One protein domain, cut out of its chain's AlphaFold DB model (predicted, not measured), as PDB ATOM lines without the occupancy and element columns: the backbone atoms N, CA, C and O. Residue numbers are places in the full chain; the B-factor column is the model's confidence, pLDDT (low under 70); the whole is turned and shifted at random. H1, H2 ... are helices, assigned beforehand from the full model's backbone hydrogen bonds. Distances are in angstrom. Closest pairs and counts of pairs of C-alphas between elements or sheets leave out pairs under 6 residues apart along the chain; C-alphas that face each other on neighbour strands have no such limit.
ATOM      1  N   ALA A  20     214.197 125.127 140.657       77.69
ATOM      2  CA  ALA A  20     213.306 125.123 139.499       77.69
ATOM      3  C   ALA A  20     212.316 126.302 139.523       77.69
ATOM      4  O   ALA A  20     212.128 126.961 138.505       77.69
ATOM      5  N   ALA A  21     211.745 126.625 140.690       78.88
ATOM      6  CA  ALA A  21     210.865 127.783 140.841       78.88
ATOM      7  C   ALA A  21     211.603 129.119 140.621       78.88
ATOM      8  O   ALA A  21     211.047 130.056 140.054       78.88
ATOM      9  N   GLU A  22     212.863 129.231 141.049       76.12
ATOM     10  CA  GLU A  22     213.684 130.417 140.782       76.12
ATOM     11  C   GLU A  22     214.052 130.561 139.298       76.12
ATOM     12  O   GLU A  22     214.100 131.682 138.785       76.12
ATOM     13  N   GLU A  23     214.317 129.455 138.599       80.12
ATOM     14  CA  GLU A  23     214.540 129.454 137.149       80.12
ATOM     15  C   GLU A  23     213.269 129.815 136.376       80.12
ATOM     16  O   GLU A  23     213.338 130.622 135.448       80.12
ATOM     17  N   GLU A  24     212.110 129.310 136.799       82.50
ATOM     18  CA  GLU A  24     210.807 129.638 136.215       82.50
ATOM     19  C   GLU A  24     210.498 131.135 136.351       82.50
ATOM     20  O   GLU A  24     210.206 131.798 135.358       82.50
ATOM     21  N   VAL A  25     210.709 131.721 137.536       84.00
ATOM     22  CA  VAL A  25     210.530 133.169 137.753       84.00
ATOM     23  C   VAL A  25     211.489 133.998 136.887       84.00
ATOM     24  O   VAL A  25     211.111 135.051 136.365       84.00
ATOM     25  N   LYS A  26     212.743 133.561 136.705       83.25
ATOM     26  CA  LYS A  26     213.694 134.246 135.810       83.25
ATOM     27  C   LYS A  26     213.259 134.145 134.346       83.25
ATOM     28  O   LYS A  26     213.361 135.139 133.626       83.25
ATOM     29  N   ALA A  27     212.769 132.983 133.922       82.19
ATOM     30  CA  ALA A  27     212.271 132.762 132.571       82.19
ATOM     31  C   ALA A  27     211.013 133.597 132.286       82.19
ATOM     32  O   ALA A  27     210.938 134.240 131.239       82.19
ATOM     33  N   GLU A  28     210.072 133.677 133.231       84.75
ATOM     34  CA  GLU A  28     208.883 134.531 133.122       84.75
ATOM     35  C   GLU A  28     209.261 136.011 132.989       84.75
ATOM     36  O   GLU A  28     208.798 136.689 132.070       84.75
ATOM     37  N   ARG A  29     210.180 136.509 133.827       83.75
ATOM     38  CA  ARG A  29     210.683 137.893 133.732       83.75
ATOM     39  C   ARG A  29     211.303 138.192 132.368       83.75
ATOM     40  O   ARG A  29     211.060 139.251 131.791       83.75
ATOM     41  N   GLN A  30     212.108 137.269 131.841       88.25
ATOM     42  CA  GLN A  30     212.709 137.422 130.516       88.25
ATOM     43  C   GLN A  30     211.645 137.409 129.419       88.25
ATOM     44  O   GLN A  30     211.667 138.274 128.546       88.25
ATOM     45  N   ARG A  31     210.678 136.488 129.493       90.94
ATOM     46  CA  ARG A  31     209.560 136.402 128.550       90.94
ATOM     47  C   ARG A  31     208.780 137.713 128.485       90.94
ATOM     48  O   ARG A  31     208.574 138.223 127.386       90.94
ATOM     49  N   HIS A  32     208.433 138.301 129.629       88.00
ATOM     50  CA  HIS A  32     207.744 139.593 129.677       88.00
ATOM     51  C   HIS A  32     208.573 140.728 129.070       88.00
ATOM     52  O   HIS A  32     208.048 141.541 128.310       88.00
ATOM     53  N   LYS A  33     209.885 140.765 129.338       90.75
ATOM     54  CA  LYS A  33     210.777 141.757 128.722       90.75
ATOM     55  C   LYS A  33     210.793 141.634 127.196       90.75
ATOM     56  O   LYS A  33     210.699 142.651 126.510       90.75
ATOM     57  N   TYR A  34     210.900 140.417 126.665       93.25
ATOM     58  CA  TYR A  34     210.888 140.187 125.218       93.25
ATOM     59  C   TYR A  34     209.537 140.515 124.589       93.25
ATOM     60  O   TYR A  34     209.500 141.113 123.519       93.25
ATOM     61  N   GLU A  35     208.438 140.192 125.266       92.50
ATOM     62  CA  GLU A  35     207.097 140.556 124.817       92.50
ATOM     63  C   GLU A  35     206.936 142.079 124.733       92.50
ATOM     64  O   GLU A  35     206.507 142.597 123.701       92.50
ATOM     65  N   ARG A  36     207.377 142.813 125.763       92.44
ATOM     66  CA  ARG A  36     207.380 144.283 125.760       92.44
ATOM     67  C   ARG A  36     208.235 144.846 124.625       92.44
ATOM     68  O   ARG A  36     207.767 145.701 123.878       92.44
ATOM     69  N   MET A  37     209.465 144.354 124.462       92.94
ATOM     70  CA  MET A  37     210.346 144.780 123.367       92.94
ATOM     71  C   MET A  37     209.722 144.503 121.995       92.94
ATOM     72  O   MET A  37     209.799 145.354 121.114       92.94
ATOM     73  N   SER A  38     209.064 143.356 121.822       93.81
ATOM     74  CA  SER A  38     208.378 143.010 120.577       93.81
ATOM     75  C   SER A  38     207.259 143.997 120.252       93.81
ATOM     76  O   SER A  38     207.174 144.447 119.114       93.81
ATOM     77  N   ARG A  39     206.422 144.365 121.233       94.31
ATOM     78  CA  ARG A  39     205.348 145.355 121.030       94.31
ATOM     79  C   ARG A  39     205.915 146.716 120.625       94.31
ATOM     80  O   ARG A  39     205.455 147.302 119.653       94.31
ATOM     81  N   ILE A  40     206.965 147.174 121.311       94.31
ATOM     82  CA  ILE A  40     207.633 148.444 120.992       94.31
ATOM     83  C   ILE A  40     208.175 148.429 119.560       94.31
ATOM     84  O   ILE A  40     207.947 149.376 118.815       94.31
ATOM     85  N   LEU A  41     208.860 147.360 119.146       92.94
ATOM     86  CA  LEU A  41     209.428 147.270 117.797       92.94
ATOM     87  C   LEU A  41     208.350 147.254 116.704       92.94
ATOM     88  O   LEU A  41     208.534 147.884 115.665       92.94
ATOM     89  N   ILE A  42     207.212 146.598 116.953       94.31
ATOM     90  CA  ILE A  42     206.053 146.629 116.048       94.31
ATOM     91  C   ILE A  42     205.522 148.061 115.917       94.31
ATOM     92  O   ILE A  42     205.345 148.544 114.797       94.31
ATOM     93  N   ASN A  43     205.338 148.760 117.039       94.06
ATOM     94  CA  ASN A  43     204.844 150.139 117.048       94.06
ATOM     95  C   ASN A  43     205.812 151.095 116.339       94.06
ATOM     96  O   ASN A  43     205.381 151.935 115.552       94.06
ATOM     97  N   VAL A  44     207.123 150.940 116.553       94.50
ATOM     98  CA  VAL A  44     208.150 151.736 115.864       94.50
ATOM     99  C   VAL A  44     208.099 151.496 114.357       94.50
ATOM    100  O   VAL A  44     208.069 152.456 113.592       94.50
ATOM    101  N   LYS A  45     208.034 150.238 113.908       94.62
ATOM    102  CA  LYS A  45     207.936 149.908 112.479       94.62
ATOM    103  C   LYS A  45     206.687 150.514 111.834       94.62
ATOM    104  O   LYS A  45     206.795 151.108 110.763       94.62
ATOM    105  N   ALA A  46     205.535 150.414 112.498       94.94
ATOM    106  CA  ALA A  46     204.293 151.031 112.036       94.94
ATOM    107  C   ALA A  46     204.407 152.565 111.972       94.94
ATOM    108  O   ALA A  46     204.037 153.169 110.968       94.94
ATOM    109  N   GLY A  47     205.001 153.195 112.989       94.75
ATOM    110  CA  GLY A  47     205.245 154.639 113.005       94.75
ATOM    111  C   GLY A  47     206.139 155.107 111.853       94.75
ATOM    112  O   GLY A  47     205.832 156.103 111.198       94.75
ATOM    113  N   ILE A  48     207.206 154.362 111.546       95.19
ATOM    114  CA  ILE A  48     208.093 154.653 110.406       95.19
ATOM    115  C   ILE A  48     207.342 154.514 109.081       95.19
ATOM    116  O   ILE A  48     207.499 155.361 108.200       95.19
ATOM    117  N   GLN A  49     206.512 153.478 108.947       94.25
ATOM    118  CA  GLN A  49     205.689 153.277 107.761       94.25
ATOM    119  C   GLN A  49     204.710 154.439 107.555       94.25
ATOM    120  O   GLN A  49     204.701 155.042 106.486       94.25
ATOM    121  N   HIS A  50     203.958 154.814 108.592       94.81
ATOM    122  CA  HIS A  50     202.999 155.922 108.531       94.81
ATOM    123  C   HIS A  50     203.684 157.253 108.193       94.81
ATOM    124  O   HIS A  50     203.143 158.069 107.444       94.81
ATOM    125  N   LEU A  51     204.884 157.484 108.735       93.69
ATOM    126  CA  LEU A  51     205.677 158.663 108.404       93.69
ATOM    127  C   LEU A  51     206.097 158.652 106.927       93.69
ATOM    128  O   LEU A  51     205.980 159.672 106.253       93.69
ATOM    129  N   SER A  52     206.544 157.501 106.421       92.56
ATOM    130  CA  SER A  52     206.949 157.344 105.023       92.56
ATOM    131  C   SER A  52     205.787 157.595 104.057       92.56
ATOM    132  O   SER A  52     205.955 158.335 103.091       92.56
ATOM    133  N   GLU A  53     204.594 157.075 104.365       92.94
ATOM    134  CA  GLU A  53     203.371 157.283 103.578       92.94
ATOM    135  C   GLU A  53     202.978 158.768 103.500       92.94
ATOM    136  O   GLU A  53     202.675 159.278 102.422       92.94
ATOM    137  N   LYS A  54     203.042 159.503 104.620       93.06
ATOM    138  CA  LYS A  54     202.750 160.951 104.644       93.06
ATOM    139  C   LYS A  54     203.780 161.777 103.870       93.06
ATOM    140  O   LYS A  54     203.443 162.832 103.338       93.06
ATOM    141  N   LEU A  55     205.026 161.316 103.824       91.00
ATOM    142  CA  LEU A  55     206.129 162.000 103.155       91.00
ATOM    143  C   LEU A  55     206.342 161.528 101.714       91.00
ATOM    144  O   LEU A  55     207.309 161.960 101.091       91.00
ATOM    145  N   ASP A  56     205.500 160.650 101.167       88.69
ATOM    146  CA  ASP A  56     205.702 160.079  99.828       88.69
ATOM    147  C   ASP A  56     205.629 161.133  98.709       88.69
ATOM    148  O   ASP A  56     206.349 161.058  97.718       88.69
ATOM    149  N   ALA A  57     204.841 162.192  98.920       88.31
ATOM    150  CA  ALA A  57     204.756 163.327  98.003       88.31
ATOM    151  C   ALA A  57     206.022 164.211  97.990       88.31
ATOM    152  O   ALA A  57     206.204 165.008  97.066       88.31
ATOM    153  N   VAL A  58     206.889 164.101  99.003       88.50
ATOM    154  CA  VAL A  58     208.096 164.924  99.131       88.50
ATOM    155  C   VAL A  58     209.274 164.202  98.468       88.50
ATOM    156  O   VAL A  58     209.642 163.102  98.895       88.50
ATOM    157  N   PRO A  59     209.914 164.796  97.445       86.69
ATOM    158  CA  PRO A  59     211.049 164.173  96.782       86.69
ATOM    159  C   PRO A  59     212.266 164.097  97.712       86.69
ATOM    160  O   PRO A  59     212.477 164.944  98.578       86.69
ATOM    161  N   LEU A  60     213.107 163.083  97.504       87.50
ATOM    162  CA  LEU A  60     214.375 162.959  98.221       87.50
ATOM    163  C   LEU A  60     215.391 163.996  97.701       87.50
ATOM    164  O   LEU A  60     215.527 164.144  96.484       87.50
ATOM    165  N   PRO A  61     216.154 164.666  98.589       78.88
ATOM    166  CA  PRO A  61     217.044 165.771  98.211       78.88
ATOM    167  C   PRO A  61     218.156 165.371  97.231       78.88
ATOM    168  O   PRO A  61     218.553 166.171  96.390       78.88
ATOM    169  N   SER A  62     218.636 164.127  97.301       75.56
ATOM    170  CA  SER A  62     219.742 163.624  96.472       75.56
ATOM    171  C   SER A  62     219.288 162.925  95.181       75.56
ATOM    172  O   SER A  62     220.117 162.357  94.474       75.56
ATOM    173  N   GLY A  63     217.979 162.886  94.883       74.25
ATOM    174  CA  GLY A  63     217.440 162.066  93.784       74.25
ATOM    175  C   GLY A  63     217.612 160.554  94.002       74.25
ATOM    176  O   GLY A  63     217.513 159.763  93.063       74.25
ATOM    177  N   GLU A  64     217.903 160.154  95.239       81.62
ATOM    178  CA  GLU A  64     218.010 158.759  95.650       81.62
ATOM    179  C   GLU A  64     216.665 158.044  95.522       81.62
ATOM    180  O   GLU A  64     215.594 158.651  95.594       81.62
ATOM    181  N   ARG A  65     216.719 156.722  95.332       84.06
ATOM    182  CA  ARG A  65     215.506 155.905  95.317       84.06
ATOM    183  C   ARG A  65     215.012 155.664  96.748       84.06
ATOM    184  O   ARG A  65     215.842 155.417  97.627       84.06
ATOM    185  N   PRO A  66     213.685 155.672  96.973       85.62
ATOM    186  CA  PRO A  66     213.114 155.244  98.242       85.62
ATOM    187  C   PRO A  66     213.591 153.832  98.592       85.62
ATOM    188  O   PRO A  66     213.518 152.922  97.758       85.62
ATOM    189  N   VAL A  67     214.115 153.659  99.803       88.94
ATOM    190  CA  VAL A  67     214.533 152.349 100.311       88.94
ATOM    191  C   VAL A  67     213.279 151.570 100.727       88.94
ATOM    192  O   VAL A  67     212.411 152.131 101.396       88.94
ATOM    193  N   PRO A  68     213.136 150.289 100.336       88.81
ATOM    194  CA  PRO A  68     212.007 149.481 100.779       88.81
ATOM    195  C   PRO A  68     212.086 149.239 102.288       88.81
ATOM    196  O   PRO A  68     213.154 148.920 102.809       88.81
ATOM    197  N   LEU A  69     210.949 149.347 102.976       90.25
ATOM    198  CA  LEU A  69     210.850 149.121 104.416       90.25
ATOM    199  C   LEU A  69     210.975 147.624 104.748       90.25
ATOM    200  O   LEU A  69     210.069 146.835 104.479       90.25
ATOM    201  N   SER A  70     212.086 147.238 105.368       91.50
ATOM    202  CA  SER A  70     212.318 145.927 105.979       91.50
ATOM    203  C   SER A  70     212.960 146.114 107.355       91.50
ATOM    204  O   SER A  70     213.399 147.213 107.683       91.50
ATOM    205  N   ASP A  71     213.017 145.059 108.170       88.94
ATOM    206  CA  ASP A  71     213.562 145.159 109.533       88.94
ATOM    207  C   ASP A  71     215.050 145.559 109.537       88.94
ATOM    208  O   ASP A  71     215.494 146.259 110.445       88.94
ATOM    209  N   ASP A  72     215.787 145.201 108.481       92.06
ATOM    210  CA  ASP A  72     217.198 145.560 108.305       92.06
ATOM    211  C   ASP A  72     217.387 147.007 107.811       92.06
ATOM    212  O   ASP A  72     218.419 147.617 108.075       92.06
ATOM    213  N   THR A  73     216.397 147.572 107.109       92.19
ATOM    214  CA  THR A  73     216.473 148.905 106.483       92.19
ATOM    215  C   THR A  73     215.681 149.983 107.229       92.19
ATOM    216  O   THR A  73     215.594 151.116 106.755       92.19
ATOM    217  N   LEU A  74     215.114 149.678 108.407       93.12
ATOM    218  CA  LEU A  74     214.315 150.628 109.202       93.12
ATOM    219  C   LEU A  74     215.042 151.957 109.438       93.12
ATOM    220  O   LEU A  74     214.443 153.024 109.320       93.12
ATOM    221  N   VAL A  75     216.334 151.886 109.758       93.31
ATOM    222  CA  VAL A  75     217.164 153.064 110.036       93.31
ATOM    223  C   VAL A  75     217.380 153.892 108.769       93.31
ATOM    224  O   VAL A  75     217.278 155.115 108.820       93.31
ATOM    225  N   ASP A  76     217.604 153.241 107.628       93.12
ATOM    226  CA  ASP A  76     217.805 153.920 106.346       93.12
ATOM    227  C   ASP A  76     216.532 154.649 105.901       93.12
ATOM    228  O   ASP A  76     216.585 155.811 105.491       93.12
ATOM    229  N   VAL A  77     215.367 154.007 106.044       93.56
ATOM    230  CA  VAL A  77     214.069 154.645 105.771       93.56
ATOM    231  C   VAL A  77     213.835 155.828 106.713       93.56
ATOM    232  O   VAL A  77     213.360 156.878 106.280       93.56
ATOM    233  N   LEU A  78     214.212 155.707 107.990       93.94
ATOM    234  CA  LEU A  78     214.101 156.804 108.950       93.94
ATOM    235  C   LEU A  78     214.982 158.003 108.558       93.94
ATOM    236  O   LEU A  78     214.518 159.140 108.620       93.94
ATOM    237  N   LEU A  79     216.217 157.761 108.107       93.69
ATOM    238  CA  LEU A  79     217.117 158.807 107.605       93.69
ATOM    239  C   LEU A  79     216.547 159.498 106.361       93.69
ATOM    240  O   LEU A  79     216.603 160.723 106.244       93.69
ATOM    241  N   GLN A  80     215.943 158.732 105.449       93.50
ATOM    242  CA  GLN A  80     215.253 159.285 104.283       93.50
ATOM    243  C   GLN A  80     214.054 160.154 104.683       93.50
ATOM    244  O   GLN A  80     213.887 161.256 104.152       93.50
ATOM    245  N   ASN A  81     213.251 159.706 105.650       93.94
ATOM    246  CA  ASN A  81     212.137 160.483 106.189       93.94
ATOM    247  C   ASN A  81     212.626 161.775 106.864       93.94
ATOM    248  O   ASN A  81     212.058 162.841 106.639       93.94
ATOM    249  N   GLU A  82     213.713 161.710 107.635       94.06
ATOM    250  CA  GLU A  82     214.333 162.882 108.260       94.06
ATOM    251  C   GLU A  82     214.802 163.902 107.207       94.06
ATOM    252  O   GLU A  82     214.563 165.103 107.342       94.06
ATOM    253  N   ALA A  83     215.428 163.439 106.121       93.31
ATOM    254  CA  ALA A  83     215.849 164.298 105.018       93.31
ATOM    255  C   ALA A  83     214.659 164.991 104.329       93.31
ATOM    256  O   ALA A  83     214.728 166.188 104.046       93.31
ATOM    257  N   ARG A  84     213.549 164.273 104.110       92.75
ATOM    258  CA  ARG A  84     212.309 164.853 103.565       92.75
ATOM    259  C   ARG A  84     211.702 165.891 104.508       92.75
ATOM    260  O   ARG A  84     211.319 166.965 104.057       92.75
ATOM    261  N   LEU A  85     211.660 165.615 105.812       94.00
ATOM    262  CA  LEU A  85     211.145 166.559 106.810       94.00
ATOM    263  C   LEU A  85     211.952 167.859 106.851       94.00
ATOM    264  O   LEU A  85     211.364 168.928 106.968       94.00
ATOM    265  N   ARG A  86     213.282 167.791 106.702       94.31
ATOM    266  CA  ARG A  86     214.119 168.998 106.597       94.31
ATOM    267  C   ARG A  86     213.720 169.869 105.406       94.31
ATOM    268  O   ARG A  86     213.588 171.073 105.573       94.31
ATOM    269  N   LEU A  87     213.456 169.263 104.245       92.31
ATOM    270  CA  LEU A  87     212.986 170.004 103.068       92.31
ATOM    271  C   LEU A  87     211.638 170.685 103.315       92.31
ATOM    272  O   LEU A  87     211.461 171.838 102.935       92.31
ATOM    273  N   VAL A  88     210.703 169.986 103.964       92.38
ATOM    274  CA  VAL A  88     209.399 170.560 104.325       92.38
ATOM    275  C   VAL A  88     209.578 171.735 105.284       92.38
ATOM    276  O   VAL A  88     208.999 172.789 105.056       92.38
ATOM    277  N   LEU A  89     210.419 171.594 106.312       92.94
ATOM    278  CA  LEU A  89     210.694 172.670 107.267       92.94
ATOM    279  C   LEU A  89     211.322 173.897 106.599       92.94
ATOM    280  O   LEU A  89     210.940 175.023 106.908       92.94
ATOM    281  N   ASP A  90     212.265 173.696 105.681       93.12
ATOM    282  CA  ASP A  90     212.883 174.803 104.953       93.12
ATOM    283  C   ASP A  90     211.885 175.479 104.000       93.12
ATOM    284  O   ASP A  90     211.858 176.705 103.917       93.12
ATOM    285  N   ALA A  91     211.008 174.711 103.344       90.56
ATOM    286  CA  ALA A  91     209.929 175.262 102.524       90.56
ATOM    287  C   ALA A  91     208.927 176.077 103.359       90.56
ATOM    288  O   ALA A  91     208.585 177.191 102.967       90.56
ATOM    289  N   MET A  92     208.525 175.568 104.529       90.50
ATOM    290  CA  MET A  92     207.626 176.271 105.452       90.50
ATOM    291  C   MET A  92     208.224 177.595 105.928       90.50
ATOM    292  O   MET A  92     207.513 178.589 105.978       90.50
ATOM    293  N   ARG A  93     209.529 177.640 106.224       91.69
ATOM    294  CA  ARG A  93     210.214 178.889 106.605       91.69
ATOM    295  C   ARG A  93     210.201 179.922 105.484       91.69
ATOM    296  O   ARG A  93     209.958 181.096 105.734       91.69
ATOM    297  N   ILE A  94     210.461 179.495 104.247       91.38
ATOM    298  CA  ILE A  94     210.433 180.391 103.081       91.38
ATOM    299  C   ILE A  94     209.015 180.931 102.854       91.38
ATOM    300  O   ILE A  94     208.848 182.110 102.547       91.38
ATOM    301  N   GLU A  95     208.004 180.075 102.994       88.19
ATOM    302  CA  GLU A  95     206.595 180.453 102.863       88.19
ATOM    303  C   GLU A  95     206.153 181.405 103.983       88.19
ATOM    304  O   GLU A  95     205.514 182.416 103.703       88.19
ATOM    305  N   GLU A  96     206.558 181.144 105.225       87.56
ATOM    306  CA  GLU A  96     206.325 182.016 106.379       87.56
ATOM    307  C   GLU A  96     206.923 183.413 106.154       87.56
ATOM    308  O   GLU A  96     206.209 184.410 106.248       87.56
ATOM    309  N   GLU A  97     208.190 183.503 105.736       88.50
ATOM    310  CA  GLU A  97     208.815 184.788 105.398       88.50
ATOM    311  C   GLU A  97     208.100 185.516 104.246       88.50
ATOM    312  O   GLU A  97     208.078 186.751 104.200       88.50
ATOM    313  N   ALA A  98     207.553 184.781 103.273       87.69
ATOM    314  CA  ALA A  98     206.799 185.367 102.169       87.69
ATOM    315  C   ALA A  98     205.451 185.928 102.649       87.69
ATOM    316  O   ALA A  98     205.124 187.075 102.334       87.69
ATOM    317  N   LEU A  99     204.720 185.170 103.468       87.56
ATOM    318  CA  LEU A  99     203.459 185.586 104.089       87.56
ATOM    319  C   LEU A  99     203.647 186.832 104.963       87.56
ATOM    320  O   LEU A  99     202.855 187.772 104.871       87.56
ATOM    321  N   GLU A 100     204.728 186.891 105.746       86.38
ATOM    322  CA  GLU A 100     205.072 188.066 106.554       86.38
ATOM    323  C   GLU A 100     205.312 189.315 105.695       86.38
ATOM    324  O   GLU A 100     204.820 190.397 106.026       86.38
ATOM    325  N   ARG A 101     206.024 189.185 104.564       87.81
ATOM    326  CA  ARG A 101     206.229 190.303 103.619       87.81
ATOM    327  C   ARG A 101     204.925 190.773 102.985       87.81
ATOM    328  O   ARG A 101     204.778 191.964 102.718       87.81
ATOM    329  N   GLU A 102     203.999 189.855 102.738       87.44
ATOM    330  CA  GLU A 102     202.673 190.152 102.192       87.44
ATOM    331  C   GLU A 102     201.677 190.626 103.268       87.44
ATOM    332  O   GLU A 102     200.583 191.088 102.939       87.44
ATOM    333  N   GLY A 103     202.057 190.579 104.551       83.81
ATOM    334  CA  GLY A 103     201.209 190.967 105.679       83.81
ATOM    335  C   GLY A 103     200.030 190.017 105.912       83.81
ATOM    336  O   GLY A 103     199.029 190.415 106.511       83.81
ATOM    337  N   ILE A 104     200.124 188.780 105.419       82.81
ATOM    338  CA  ILE A 104     199.099 187.747 105.556       82.81
ATOM    339  C   ILE A 104     199.412 186.919 106.806       82.81
ATOM    340  O   ILE A 104     200.528 186.452 107.003       82.81
ATOM    341  N   SER A 105     198.414 186.732 107.670       81.94
ATOM    342  CA  SER A 105     198.545 185.847 108.831       81.94
ATOM    343  C   SER A 105     198.515 184.381 108.395       81.94
ATOM    344  O   SER A 105     197.627 183.979 107.641       81.94
ATOM    345  N   ILE A 106     199.430 183.572 108.937       77.31
ATOM    346  CA  ILE A 106     199.499 182.116 108.729       77.31
ATOM    347  C   ILE A 106     198.145 181.450 109.023       77.31
ATOM    348  O   ILE A 106     197.680 180.621 108.242       77.31
ATOM    349  N   ASP A 107     197.455 181.876 110.088       78.94
ATOM    350  CA  ASP A 107     196.139 181.347 110.473       78.94
ATOM    351  C   ASP A 107     195.071 181.589 109.396       78.94
ATOM    352  O   ASP A 107     194.175 180.766 109.184       78.94
ATOM    353  N   ALA A 108     195.153 182.726 108.698       76.81
ATOM    354  CA  ALA A 108     194.227 183.062 107.625       76.81
ATOM    355  C   ALA A 108     194.467 182.192 106.382       76.81
ATOM    356  O   ALA A 108     193.500 181.717 105.778       76.81
ATOM    357  N   GLU A 109     195.730 181.935 106.033       78.19
ATOM    358  CA  GLU A 109     196.083 181.104 104.877       78.19
ATOM    359  C   GLU A 109     195.789 179.614 105.142       78.19
ATOM    360  O   GLU A 109     195.221 178.941 104.282       78.19
ATOM    361  N   LEU A 110     196.034 179.114 106.362       78.44
ATOM    362  CA  LEU A 110     195.643 177.758 106.787       78.44
ATOM    363  C   LEU A 110     194.126 177.548 106.742       78.44
ATOM    364  O   LEU A 110     193.637 176.516 106.282       78.44
ATOM    365  N   LYS A 111     193.347 178.538 107.188       79.00
ATOM    366  CA  LYS A 111     191.882 178.460 107.135       79.00
ATOM    367  C   LYS A 111     191.361 178.443 105.698       79.00
ATOM    368  O   LYS A 111     190.372 177.774 105.404       79.00
ATOM    369  N   LYS A 112     192.025 179.168 104.800       77.12
ATOM    370  CA  LYS A 112     191.704 179.216 103.370       77.12
ATOM    371  C   LYS A 112     192.073 177.911 102.660       77.12
ATOM    372  O   LYS A 112     191.268 177.420 101.876       77.12
ATOM    373  N   SER A 113     193.230 177.320 102.958       73.38
ATOM    374  CA  SER A 113     193.637 176.024 102.398       73.38
ATOM    375  C   SER A 113     192.769 174.868 102.909       73.38
ATOM    376  O   SER A 113     192.379 174.011 102.117       73.38
ATOM    377  N   ALA A 114     192.353 174.897 104.179       69.75
ATOM    378  CA  ALA A 114     191.370 173.960 104.725       69.75
ATOM    379  C   ALA A 114     189.992 174.101 104.052       69.75
ATOM    380  O   ALA A 114     189.357 173.106 103.715       69.75
ATOM    381  N   ALA A 115     189.544 175.332 103.783       64.56
ATOM    382  CA  ALA A 115     188.282 175.584 103.085       64.56
ATOM    383  C   ALA A 115     188.299 175.159 101.603       64.56
ATOM    384  O   ALA A 115     187.240 174.939 101.025       64.56
ATOM    385  N   LEU A 116     189.479 175.036 100.985       60.56
ATOM    386  CA  LEU A 116     189.645 174.569  99.604       60.56
ATOM    387  C   LEU A 116     189.611 173.036  99.474       60.56
ATOM    388  O   LEU A 116     189.428 172.537  98.363       60.56
ATOM    389  N   GLN A 117     189.774 172.285 100.571       61.91
ATOM    390  CA  GLN A 117     189.718 170.815 100.549       61.91
ATOM    391  C   GLN A 117     188.290 170.262 100.453       61.91
ATOM    392  O   GLN A 117     188.110 169.135  99.994       61.91
ATOM    393  N   GLU A 118     187.270 171.047 100.809       58.84
ATOM    394  CA  GLU A 118     185.870 170.664 100.627       58.84
ATOM    395  C   GLU A 118     185.230 171.509  99.516       58.84
ATOM    396  O   GLU A 118     185.142 172.732  99.651       58.84
TER     397      GLU A 118
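What this domain is: This is residues 20 to 118 of the 182 residues of the protein "Hypothetical protein" of Diacronema lutheri (UniProt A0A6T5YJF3). Two long helices run one after the other as an extended rod, residues 45 to 52 of H1 overlapping residues 74 to 81 of H2, with a long loop, residues 55 to 73, folding back between them and short H3 turning off sideways from the last part of H2, its first residue, Ile 106, near Leu 99. Residues 20 to 40 of H1 stick out at one end. The printed part has 99 residues, with three named helices in the order H1, H2, H3, which hold 75 of them, and no named strand; the class is all helix. The whole is extended, with a radius of gyration of the C-alphas of 21.8 A and spans of 76 by 31 by 26 A.

How they stand to each other: H1, residues 20 to 54, touches H2, residues 74 to 102, with residues 45 to 52 alone, and H2 touches it with residues 74 to 81 alone. Their closest C-alphas, of Ser 52 and Asn 81, are 6.2 A apart. They run the same way at a steep tilt of 42 degrees. H3, residues 106 to 116, is close to H2 but not clearly touching, the closest C-alphas, of Leu 99 and Ile 106, being 7.0 A apart. Their lines are only just about perpendicular, at 72 degrees. H1 and H3 are apart. In H1, H2 and H3 every O i to N i+4 pair is within hydrogen-bond range.

Where its parts are: H1 begins at C-alpha 20 (213.306, 125.123, 139.499) and is 51.1 A long. H2 is 41.8 A long, H3 15.4 A, ending at C-alpha 116 (189.645, 174.569, 99.604).

The domain as a whole: The C-alphas farthest apart, of Ala 20 and Glu 102, are 75.7 A apart. The printed part has no cut. The link from H1 to H2 is long, that from H2 to H3 tight. Residues 114 to 118 have pLDDT under 70.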